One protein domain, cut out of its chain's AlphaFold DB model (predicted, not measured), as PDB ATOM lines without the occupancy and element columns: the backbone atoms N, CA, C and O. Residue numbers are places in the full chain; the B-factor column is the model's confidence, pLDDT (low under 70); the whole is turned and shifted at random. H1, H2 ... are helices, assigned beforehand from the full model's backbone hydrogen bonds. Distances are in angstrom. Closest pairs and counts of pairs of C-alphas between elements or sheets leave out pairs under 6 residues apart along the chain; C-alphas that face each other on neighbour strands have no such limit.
ATOM      1  N   VAL A   9      48.840   7.801 -52.898       89.31
ATOM      2  CA  VAL A   9      47.444   8.217 -52.723       89.31
ATOM      3  C   VAL A   9      47.434   9.538 -51.955       89.31
ATOM      4  O   VAL A   9      48.104   9.681 -50.928       89.31
ATOM      5  N   VAL A  10      46.726  10.522 -52.505       91.31
ATOM      6  CA  VAL A  10      46.604  11.879 -51.967       91.31
ATOM      7  C   VAL A  10      45.130  12.292 -51.933       91.31
ATOM      8  O   VAL A  10      44.371  11.854 -52.802       91.31
ATOM      9  N   PRO A  11      44.717  13.165 -50.995       93.12
ATOM     10  CA  PRO A  11      45.526  13.816 -49.953       93.12
ATOM     11  C   PRO A  11      45.949  12.863 -48.823       93.12
ATOM     12  O   PRO A  11      45.201  11.964 -48.473       93.12
ATOM     13  N   VAL A  12      47.125  13.100 -48.227       94.25
ATOM     14  CA  VAL A  12      47.632  12.351 -47.063       94.25
ATOM     15  C   VAL A  12      47.978  13.311 -45.923       94.25
ATOM     16  O   VAL A  12      48.700  14.297 -46.107       94.25
ATOM     17  N   CYS A  13      47.463  13.031 -44.732       95.12
ATOM     18  CA  CYS A  13      47.879  13.662 -43.492       95.12
ATOM     19  C   CYS A  13      49.246  13.107 -43.077       95.12
ATOM     20  O   CYS A  13      49.405  11.905 -42.875       95.12
ATOM     21  N   ILE A  14      50.235  13.995 -42.960       96.19
ATOM     22  CA  ILE A  14      51.622  13.637 -42.611       96.19
ATOM     23  C   ILE A  14      51.969  13.909 -41.140       96.19
ATOM     24  O   ILE A  14      53.026  13.489 -40.677       96.19
ATOM     25  N   LYS A  15      51.135  14.686 -40.438       96.88
ATOM     26  CA  LYS A  15      51.244  15.014 -39.009       96.88
ATOM     27  C   LYS A  15      50.019  15.804 -38.551       96.88
ATOM     28  O   LYS A  15      49.412  16.522 -39.342       96.88
ATOM     29  N   GLY A  16      49.774  15.797 -37.250       95.88
ATOM     30  CA  GLY A  16      48.828  16.683 -36.584       95.88
ATOM     31  C   GLY A  16      48.957  16.562 -35.072       95.88
ATOM     32  O   GLY A  16      49.880  15.917 -34.573       95.88
ATOM     33  N   LYS A  17      48.091  17.270 -34.354       96.75
ATOM     34  CA  LYS A  17      48.013  17.246 -32.894       96.75
ATOM     35  C   LYS A  17      46.649  17.760 -32.464       96.75
ATOM     36  O   LYS A  17      46.158  18.692 -33.103       96.75
ATOM     37  N   ARG A  18      46.173  17.250 -31.325       96.69
ATOM     38  CA  ARG A  18      44.923  17.646 -30.670       96.69
ATOM     39  C   ARG A  18      43.683  17.325 -31.508       96.69
ATOM     40  O   ARG A  18      43.760  17.188 -32.732       96.69
ATOM     41  N   ALA A  19      42.549  17.225 -30.831       95.50
ATOM     42  CA  ALA A  19      41.267  17.050 -31.486       95.50
ATOM     43  C   ALA A  19      40.827  18.361 -32.149       95.50
ATOM     44  O   ALA A  19      41.205  19.462 -31.728       95.50
ATOM     45  N   CYS A  20      40.011  18.243 -33.194       93.44
ATOM     46  CA  CYS A  20      39.288  19.394 -33.717       93.44
ATOM     47  C   CYS A  20      38.288  19.892 -32.659       93.44
ATOM     48  O   CYS A  20      37.720  19.067 -31.938       93.44
ATOM     49  N   PRO A  21      38.044  21.212 -32.566       95.19
ATOM     50  CA  PRO A  21      36.939  21.727 -31.770       95.19
ATOM     51  C   PRO A  21      35.623  21.043 -32.169       95.19
ATOM     52  O   PRO A  21      35.424  20.826 -33.369       95.19
ATOM     53  N   PRO A  22      34.734  20.721 -31.211       95.38
ATOM     54  CA  PRO A  22      33.399  20.236 -31.534       95.38
ATOM     55  C   PRO A  22      32.666  21.213 -32.460       95.38
ATOM     56  O   PRO A  22      32.845  22.432 -32.368       95.38
ATOM     57  N   GLU A  23      31.837  20.673 -33.350       94.75
ATOM     58  CA  GLU A  23      30.964  21.493 -34.190       94.75
ATOM     59  C   GLU A  23      30.059  22.368 -33.311       94.75
ATOM     60  O   GLU A  23      29.671  21.980 -32.210       94.75
ATOM     61  N   ASP A  24      29.756  23.578 -33.781       95.06
ATOM     62  CA  ASP A  24      28.880  24.539 -33.096       95.06
ATOM     63  C   ASP A  24      29.311  24.978 -31.675       95.06
ATOM     64  O   ASP A  24      28.545  25.636 -30.975       95.06
ATOM     65  N   VAL A  25      30.569  24.752 -31.268       96.06
ATOM     66  CA  VAL A  25      31.097  25.141 -29.935       96.06
ATOM     67  C   VAL A  25      31.177  26.660 -29.682       96.06
ATOM     68  O   VAL A  25      31.573  27.097 -28.608       96.06
ATOM     69  N   GLY A  26      30.818  27.504 -30.656       95.06
ATOM     70  CA  GLY A  26      30.855  28.969 -30.507       95.06
ATOM     71  C   GLY A  26      32.180  29.620 -30.926       95.06
ATOM     72  O   GLY A  26      32.550  30.691 -30.437       95.06
ATOM     73  N   GLY A  27      32.903  28.994 -31.858       96.31
ATOM     74  CA  GLY A  27      34.160  29.513 -32.396       96.31
ATOM     75  C   GLY A  27      35.313  29.449 -31.393       96.31
ATOM     76  O   GLY A  27      35.297  28.656 -30.460       96.31
ATOM     77  N   VAL A  28      36.344  30.277 -31.597       97.19
ATOM     78  CA  VAL A  28      37.579  30.211 -30.788       97.19
ATOM     79  C   VAL A  28      37.339  30.497 -29.304       97.19
ATOM     80  O   VAL A  28      37.884  29.796 -28.464       97.19
ATOM     81  N   TRP A  29      36.504  31.490 -28.992       96.81
ATOM     82  CA  TRP A  29      36.196  31.865 -27.610       96.81
ATOM     83  C   TRP A  29      35.324  30.817 -26.929       96.81
ATOM     84  O   TRP A  29      35.606  30.443 -25.800       96.81
ATOM     85  N   GLY A  30      34.320  30.296 -27.640       96.94
ATOM     86  CA  GLY A  30      33.490  29.217 -27.116       96.94
ATOM     87  C   GLY A  30      34.284  27.933 -26.870       96.94
ATOM     88  O   GLY A  30      34.089  27.292 -25.845       96.94
ATOM     89  N   TYR A  31      35.249  27.605 -27.737       97.62
ATOM     90  CA  TYR A  31      36.132  26.456 -27.523       97.62
ATOM     91  C   TYR A  31      37.040  26.618 -26.298       97.62
ATOM     92  O   TYR A  31      37.265  25.647 -25.583       97.62
ATOM     93  N   ASP A  32      37.546  27.823 -26.035       97.38
ATOM     94  CA  ASP A  32      38.381  28.091 -24.857       97.38
ATOM     95  C   ASP A  32      37.578  27.904 -23.560       97.38
ATOM     96  O   ASP A  32      37.964  27.107 -22.707       97.38
ATOM     97  N   THR A  33      36.393  28.523 -23.473       97.44
ATOM     98  CA  THR A  33      35.471  28.360 -22.335       97.44
ATOM     99  C   THR A  33      35.040  26.907 -22.149       97.44
ATOM    100  O   THR A  33      35.043  26.396 -21.032       97.44
ATOM    101  N   PHE A  34      34.734  26.205 -23.240       97.50
ATOM    102  CA  PHE A  34      34.424  24.779 -23.210       97.50
ATOM    103  C   PHE A  34      35.574  23.953 -22.611       97.50
ATOM    104  O   PHE A  34      35.338  23.124 -21.733       97.50
ATOM    105  N   LEU A  35      36.822  24.189 -23.039       96.88
ATOM    106  CA  LEU A  35      37.993  23.475 -22.517       96.88
ATOM    107  C   LEU A  35      38.254  23.752 -21.033       96.88
ATOM    108  O   LEU A  35      38.742  22.855 -20.341       96.88
ATOM    109  N   GLU A  36      37.992  24.972 -20.563       97.25
ATOM    110  CA  GLU A  36      38.060  25.320 -19.141       97.25
ATOM    111  C   GLU A  36      36.981  24.568 -18.356       97.25
ATOM    112  O   GLU A  36      37.297  23.875 -17.388       97.25
ATOM    113  N   ALA A  37      35.735  24.620 -18.831       96.94
ATOM    114  CA  ALA A  37      34.593  24.019 -18.160       96.94
ATOM    115  C   ALA A  37      34.714  22.497 -18.023       96.94
ATOM    116  O   ALA A  37      34.533  21.976 -16.929       96.94
ATOM    117  N   ILE A  38      35.069  21.760 -19.082       95.31
ATOM    118  CA  ILE A  38      35.149  20.286 -19.008       95.31
ATOM    119  C   ILE A  38      36.298  19.776 -18.122       95.31
ATOM    120  O   ILE A  38      36.293  18.615 -17.719       95.31
ATOM    121  N   LYS A  39      37.303  20.614 -17.829       94.38
ATOM    122  CA  LYS A  39      38.454  20.248 -16.984       94.38
ATOM    123  C   LYS A  39      38.244  20.562 -15.509       94.38
ATOM    124  O   LYS A  39      38.972  20.013 -14.683       94.38
ATOM    125  N   ASP A  40      37.299  21.439 -15.192       96.38
ATOM    126  CA  ASP A  40      37.018  21.897 -13.839       96.38
ATOM    127  C   ASP A  40      35.597  21.485 -13.415       96.38
ATOM    128  O   ASP A  40      34.632  22.125 -13.833       96.38
ATOM    129  N   PRO A  41      35.448  20.437 -12.579       95.88
ATOM    130  CA  PRO A  41      34.151  20.004 -12.061       95.88
ATOM    131  C   PRO A  41      33.394  21.064 -11.252       95.88
ATOM    132  O   PRO A  41      32.181  20.944 -11.093       95.88
ATOM    133  N   ASP A  42      34.084  22.086 -10.732       97.50
ATOM    134  CA  ASP A  42      33.465  23.186  -9.985       97.50
ATOM    135  C   ASP A  42      33.057  24.357 -10.905       97.50
ATOM    136  O   ASP A  42      32.457  25.339 -10.444       97.50
ATOM    137  N   HIS A  43      33.354  24.280 -12.210       97.62
ATOM    138  CA  HIS A  43      32.965  25.309 -13.164       97.62
ATOM    139  C   HIS A  43      31.431  25.370 -13.287       97.62
ATOM    140  O   HIS A  43      30.792  24.334 -13.482       97.62
ATOM    141  N   PRO A  44      30.806  26.567 -13.268       97.50
ATOM    142  CA  PRO A  44      29.345  26.707 -13.332       97.50
ATOM    143  C   PRO A  44      28.673  26.036 -14.540       97.50
ATOM    144  O   PRO A  44      27.486  25.730 -14.498       97.50
ATOM    145  N   GLU A  45      29.429  25.841 -15.620       97.06
ATOM    146  CA  GLU A  45      28.969  25.243 -16.878       97.06
ATOM    147  C   GLU A  45      29.527  23.826 -17.124       97.06
ATOM    148  O   GLU A  45      29.347  23.295 -18.220       97.06
ATOM    149  N   HIS A  46      30.202  23.206 -16.142       96.50
ATOM    150  CA  HIS A  46      30.812  21.875 -16.287       96.50
ATOM    151  C   HIS A  46      29.802  20.823 -16.762       96.50
ATOM    152  O   HIS A  46      29.996  20.191 -17.802       96.50
ATOM    153  N   ASP A  47      28.688  20.692 -16.041       96.44
ATOM    154  CA  ASP A  47      27.646  19.703 -16.341       96.44
ATOM    155  C   ASP A  47      27.009  19.956 -17.715       96.44
ATOM    156  O   ASP A  47      26.790  19.025 -18.483       96.44
ATOM    157  N   MET A  48      26.779  21.227 -18.072       95.94
ATOM    158  CA  MET A  48      26.210  21.597 -19.373       95.94
ATOM    159  C   MET A  48      27.113  21.143 -20.525       95.94
ATOM    160  O   MET A  48      26.635  20.567 -21.502       95.94
ATOM    161  N   TYR A  49      28.413  21.426 -20.432       96.12
ATOM    162  CA  TYR A  49      29.351  21.123 -21.509       96.12
ATOM    163  C   TYR A  49      29.709  19.640 -21.596       96.12
ATOM    164  O   TYR A  49      29.860  19.134 -22.709       96.12
ATOM    165  N   THR A  50      29.824  18.945 -20.462       94.69
ATOM    166  CA  THR A  50      30.072  17.494 -20.441       94.69
ATOM    167  C   THR A  50      28.872  16.715 -20.978       94.69
ATOM    168  O   THR A  50      29.056  15.830 -21.811       94.69
ATOM    169  N   GLU A  51      27.640  17.099 -20.621       95.31
ATOM    170  CA  GLU A  51      26.428  16.509 -21.206       95.31
ATOM    171  C   GLU A  51      26.332  16.787 -22.713       95.31
ATOM    172  O   GLU A  51      25.991  15.895 -23.491       95.31
ATOM    173  N   TRP A  52      26.652  18.010 -23.143       95.56
ATOM    174  CA  TRP A  52      26.557  18.399 -24.550       95.56
ATOM    175  C   TRP A  52      27.568  17.674 -25.444       95.56
ATOM    176  O   TRP A  52      27.204  17.224 -26.532       95.56
ATOM    177  N   VAL A  53      28.826  17.566 -25.005       94.69
ATOM    178  CA  VAL A  53      29.884  16.931 -25.806       94.69
ATOM    179  C   VAL A  53      29.881  15.401 -25.690       94.69
ATOM    180  O   VAL A  53      30.343  14.716 -26.604       94.69
ATOM    181  N   GLY A  54      29.321  14.863 -24.603       91.00
ATOM    182  CA  GLY A  54      29.335  13.438 -24.282       91.00
ATOM    183  C   GLY A  54      30.672  12.953 -23.707       91.00
ATOM    184  O   GLY A  54      31.624  13.711 -23.541       91.00
ATOM    185  N   ASP A  55      30.749  11.654 -23.416       81.94
ATOM    186  CA  ASP A  55      31.855  11.068 -22.638       81.94
ATOM    187  C   ASP A  55      33.159  10.842 -23.432       81.94
ATOM    188  O   ASP A  55      34.200  10.543 -22.847       81.94
ATOM    189  N   ASP A  56      33.126  10.981 -24.760       86.12
ATOM    190  CA  ASP A  56      34.218  10.541 -25.642       86.12
ATOM    191  C   ASP A  56      35.167  11.673 -26.084       86.12
ATOM    192  O   ASP A  56      36.105  11.438 -26.853       86.12
ATOM    193  N   PHE A  57      34.947  12.916 -25.640       93.62
ATOM    194  CA  PHE A  57      35.786  14.037 -26.062       93.62
ATOM    195  C   PHE A  57      37.081  14.145 -25.246       93.62
ATOM    196  O   PHE A  57      37.074  14.491 -24.067       93.62
ATOM    197  N   ASP A  58      38.219  13.969 -25.920       94.31
ATOM    198  CA  ASP A  58      39.545  14.315 -25.404       94.31
ATOM    199  C   ASP A  58      40.240  15.303 -26.350       94.31
ATOM    200  O   ASP A  58      40.582  14.984 -27.492       94.31
ATOM    201  N   SER A  59      40.498  16.513 -25.844       94.88
ATOM    202  CA  SER A  59      41.140  17.593 -26.601       94.88
ATOM    203  C   SER A  59      42.549  17.261 -27.102       94.88
ATOM    204  O   SER A  59      43.038  17.928 -28.015       94.88
ATOM    205  N   GLU A  60      43.221  16.260 -26.531       96.44
ATOM    206  CA  GLU A  60      44.589  15.884 -26.895       96.44
ATOM    207  C   GLU A  60      44.657  14.703 -27.879       96.44
ATOM    208  O   GLU A  60      45.723  14.452 -28.452       96.44
ATOM    209  N   VAL A  61      43.535  14.028 -28.159       95.75
ATOM    210  CA  VAL A  61      43.491  12.894 -29.093       95.75
ATOM    211  C   VAL A  61      43.678  13.351 -30.540       95.75
ATOM    212  O   VAL A  61      43.008  14.250 -31.039       95.75
ATOM    213  N   PHE A  62      44.597  12.684 -31.238       96.38
ATOM    214  CA  PHE A  62      44.823  12.825 -32.671       96.38
ATOM    215  C   PHE A  62      45.179  11.458 -33.265       96.38
ATOM    216  O   PHE A  62      46.180  10.859 -32.869       96.38
ATOM    217  N   ASP A  63      44.389  10.991 -34.232       95.44
ATOM    218  CA  ASP A  63      44.595   9.710 -34.914       95.44
ATOM    219  C   ASP A  63      44.836   9.932 -36.415       95.44
ATOM    220  O   ASP A  63      43.926  10.220 -37.195       95.44
ATOM    221  N   MET A  64      46.102   9.812 -36.823       95.81
ATOM    222  CA  MET A  64      46.519  10.001 -38.212       95.81
ATOM    223  C   MET A  64      45.990   8.904 -39.141       95.81
ATOM    224  O   MET A  64      45.726   9.181 -40.314       95.81
ATOM    225  N   ASP A  65      45.834   7.679 -38.639       94.94
ATOM    226  CA  ASP A  65      45.391   6.540 -39.439       94.94
ATOM    227  C   ASP A  65      43.893   6.658 -39.726       94.94
ATOM    228  O   ASP A  65      43.480   6.533 -40.882       94.94
ATOM    229  N   ALA A  66      43.092   7.012 -38.716       94.19
ATOM    230  CA  ALA A  66      41.667   7.296 -38.883       94.19
ATOM    231  C   ALA A  66      41.425   8.468 -39.852       94.19
ATOM    232  O   ALA A  66      40.569   8.382 -40.738       94.19
ATOM    233  N   ILE A  67      42.220   9.540 -39.746       95.12
ATOM    234  CA  ILE A  67      42.142  10.688 -40.662       95.12
ATOM    235  C   ILE A  67      42.489  10.269 -42.090       95.12
ATOM    236  O   ILE A  67      41.757  10.601 -43.020       95.12
ATOM    237  N   ASN A  68      43.587   9.536 -42.291       95.50
ATOM    238  CA  ASN A  68      43.980   9.087 -43.626       95.50
ATOM    239  C   ASN A  68      42.972   8.098 -44.223       95.50
ATOM    240  O   ASN A  68      42.712   8.152 -45.425       95.50
ATOM    241  N   ALA A  69      42.352   7.244 -43.408       94.00
ATOM    242  CA  ALA A  69      41.249   6.397 -43.849       94.00
ATOM    243  C   ALA A  69      40.055   7.238 -44.339       94.00
ATOM    244  O   ALA A  69      39.529   6.979 -45.423       94.00
ATOM    245  N   ALA A  70      39.674   8.285 -43.600       93.44
ATOM    246  CA  ALA A  70      38.603   9.198 -43.999       93.44
ATOM    247  C   ALA A  70      38.944   9.997 -45.274       93.44
ATOM    248  O   ALA A  70      38.098  10.125 -46.160       93.44
ATOM    249  N   LEU A  71      40.184  10.487 -45.405       93.06
ATOM    250  CA  LEU A  71      40.660  11.234 -46.580       93.06
ATOM    251  C   LEU A  71      40.624  10.410 -47.870       93.06
ATOM    252  O   LEU A  71      40.380  10.958 -48.946       93.06
ATOM    253  N   HIS A  72      40.866   9.105 -47.773       91.56
ATOM    254  CA  HIS A  72      40.859   8.205 -48.926       91.56
ATOM    255  C   HIS A  72      39.468   7.638 -49.251       91.56
ATOM    256  O   HIS A  72      39.312   6.971 -50.275       91.56
ATOM    257  N   GLY A  73      38.466   7.953 -48.425       78.00
ATOM    258  CA  GLY A  73      37.089   7.511 -48.571       78.00
ATOM    259  C   GLY A  73      36.891   6.058 -48.146       78.00
ATOM    260  O   GLY A  73      37.417   5.127 -48.757       78.00
ATOM    261  N   SER A  74      36.038   5.857 -47.142       60.75
ATOM    262  CA  SER A  74      35.256   4.626 -47.036       60.75
ATOM    263  C   SER A  74      34.505   4.441 -48.352       60.75
ATOM    264  O   SER A  74      33.735   5.313 -48.755       60.75
ATOM    265  N   LYS A  75      34.793   3.349 -49.055       46.78
ATOM    266  CA  LYS A  75      34.066   2.968 -50.266       46.78
ATOM    267  C   LYS A  75      32.650   2.516 -49.936       46.78
ATOM    268  O   LYS A  75      32.489   1.863 -48.881       46.78
TER     269      LYS A  75
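What this domain is: This is residues 9 to 75 of the 75 residues of the protein "Plasmid pRiA4b ORF-3 family protein" of Anaerolineae bacterium (UniProt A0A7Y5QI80). A long, slender model has H1 and H2 packed together as a head at one end and H3 by itself at the other, with loop stretches between them. Residues 13 to 20 run from the H3 end toward the head, and residues 58 to 63 lead back beside them from the head to H3. The printed part has 67 residues with three named helices, in the order H1, H2, H3, and no named strand. It is all helix by class, though the named elements hold 29 of the 67 residues, under half. The whole is loose, with a radius of gyration of the C-alphas of 14.7 A, and a rod spanning 47 by 21 by 18 A.

Where its parts are: Residues 9 to 26 are a long stretch with no named element. H1 follows, residues 27 to 39, 18.5 A long, beginning at C-alpha 27 at (34.160, 29.513, -32.396). H2 is residues 46 to 53, 10.8 A long. H3 is residues 64 to 71, 10.3 A long, ending at C-alpha 71 at (40.660, 11.234, -46.580).

How they stand to each other: H1 touches H2 with residues 34 to 39 alone; the closest C-alphas are those of Ala 37 and His 46, 4.7 A apart. Their lines stand at a steep tilt of 61 degrees, and they run opposite ways. H3 touches no helix and is apart from both H1 and H2. In H2 and H3 every O i to N i+4 pair is within hydrogen-bond range; in H1 it is 8 of 9.

The domain as a whole: The C-alphas of Val 9 and Asp 42, the two farthest apart, are 47.4 A from each other. The printed part has no cut. The links from H1 to H2, 6 residues, and from H2 to H3, 10 residues, are both short. The mean pLDDT of the printed part is 93.6, and residues 74 to 75 are under 70.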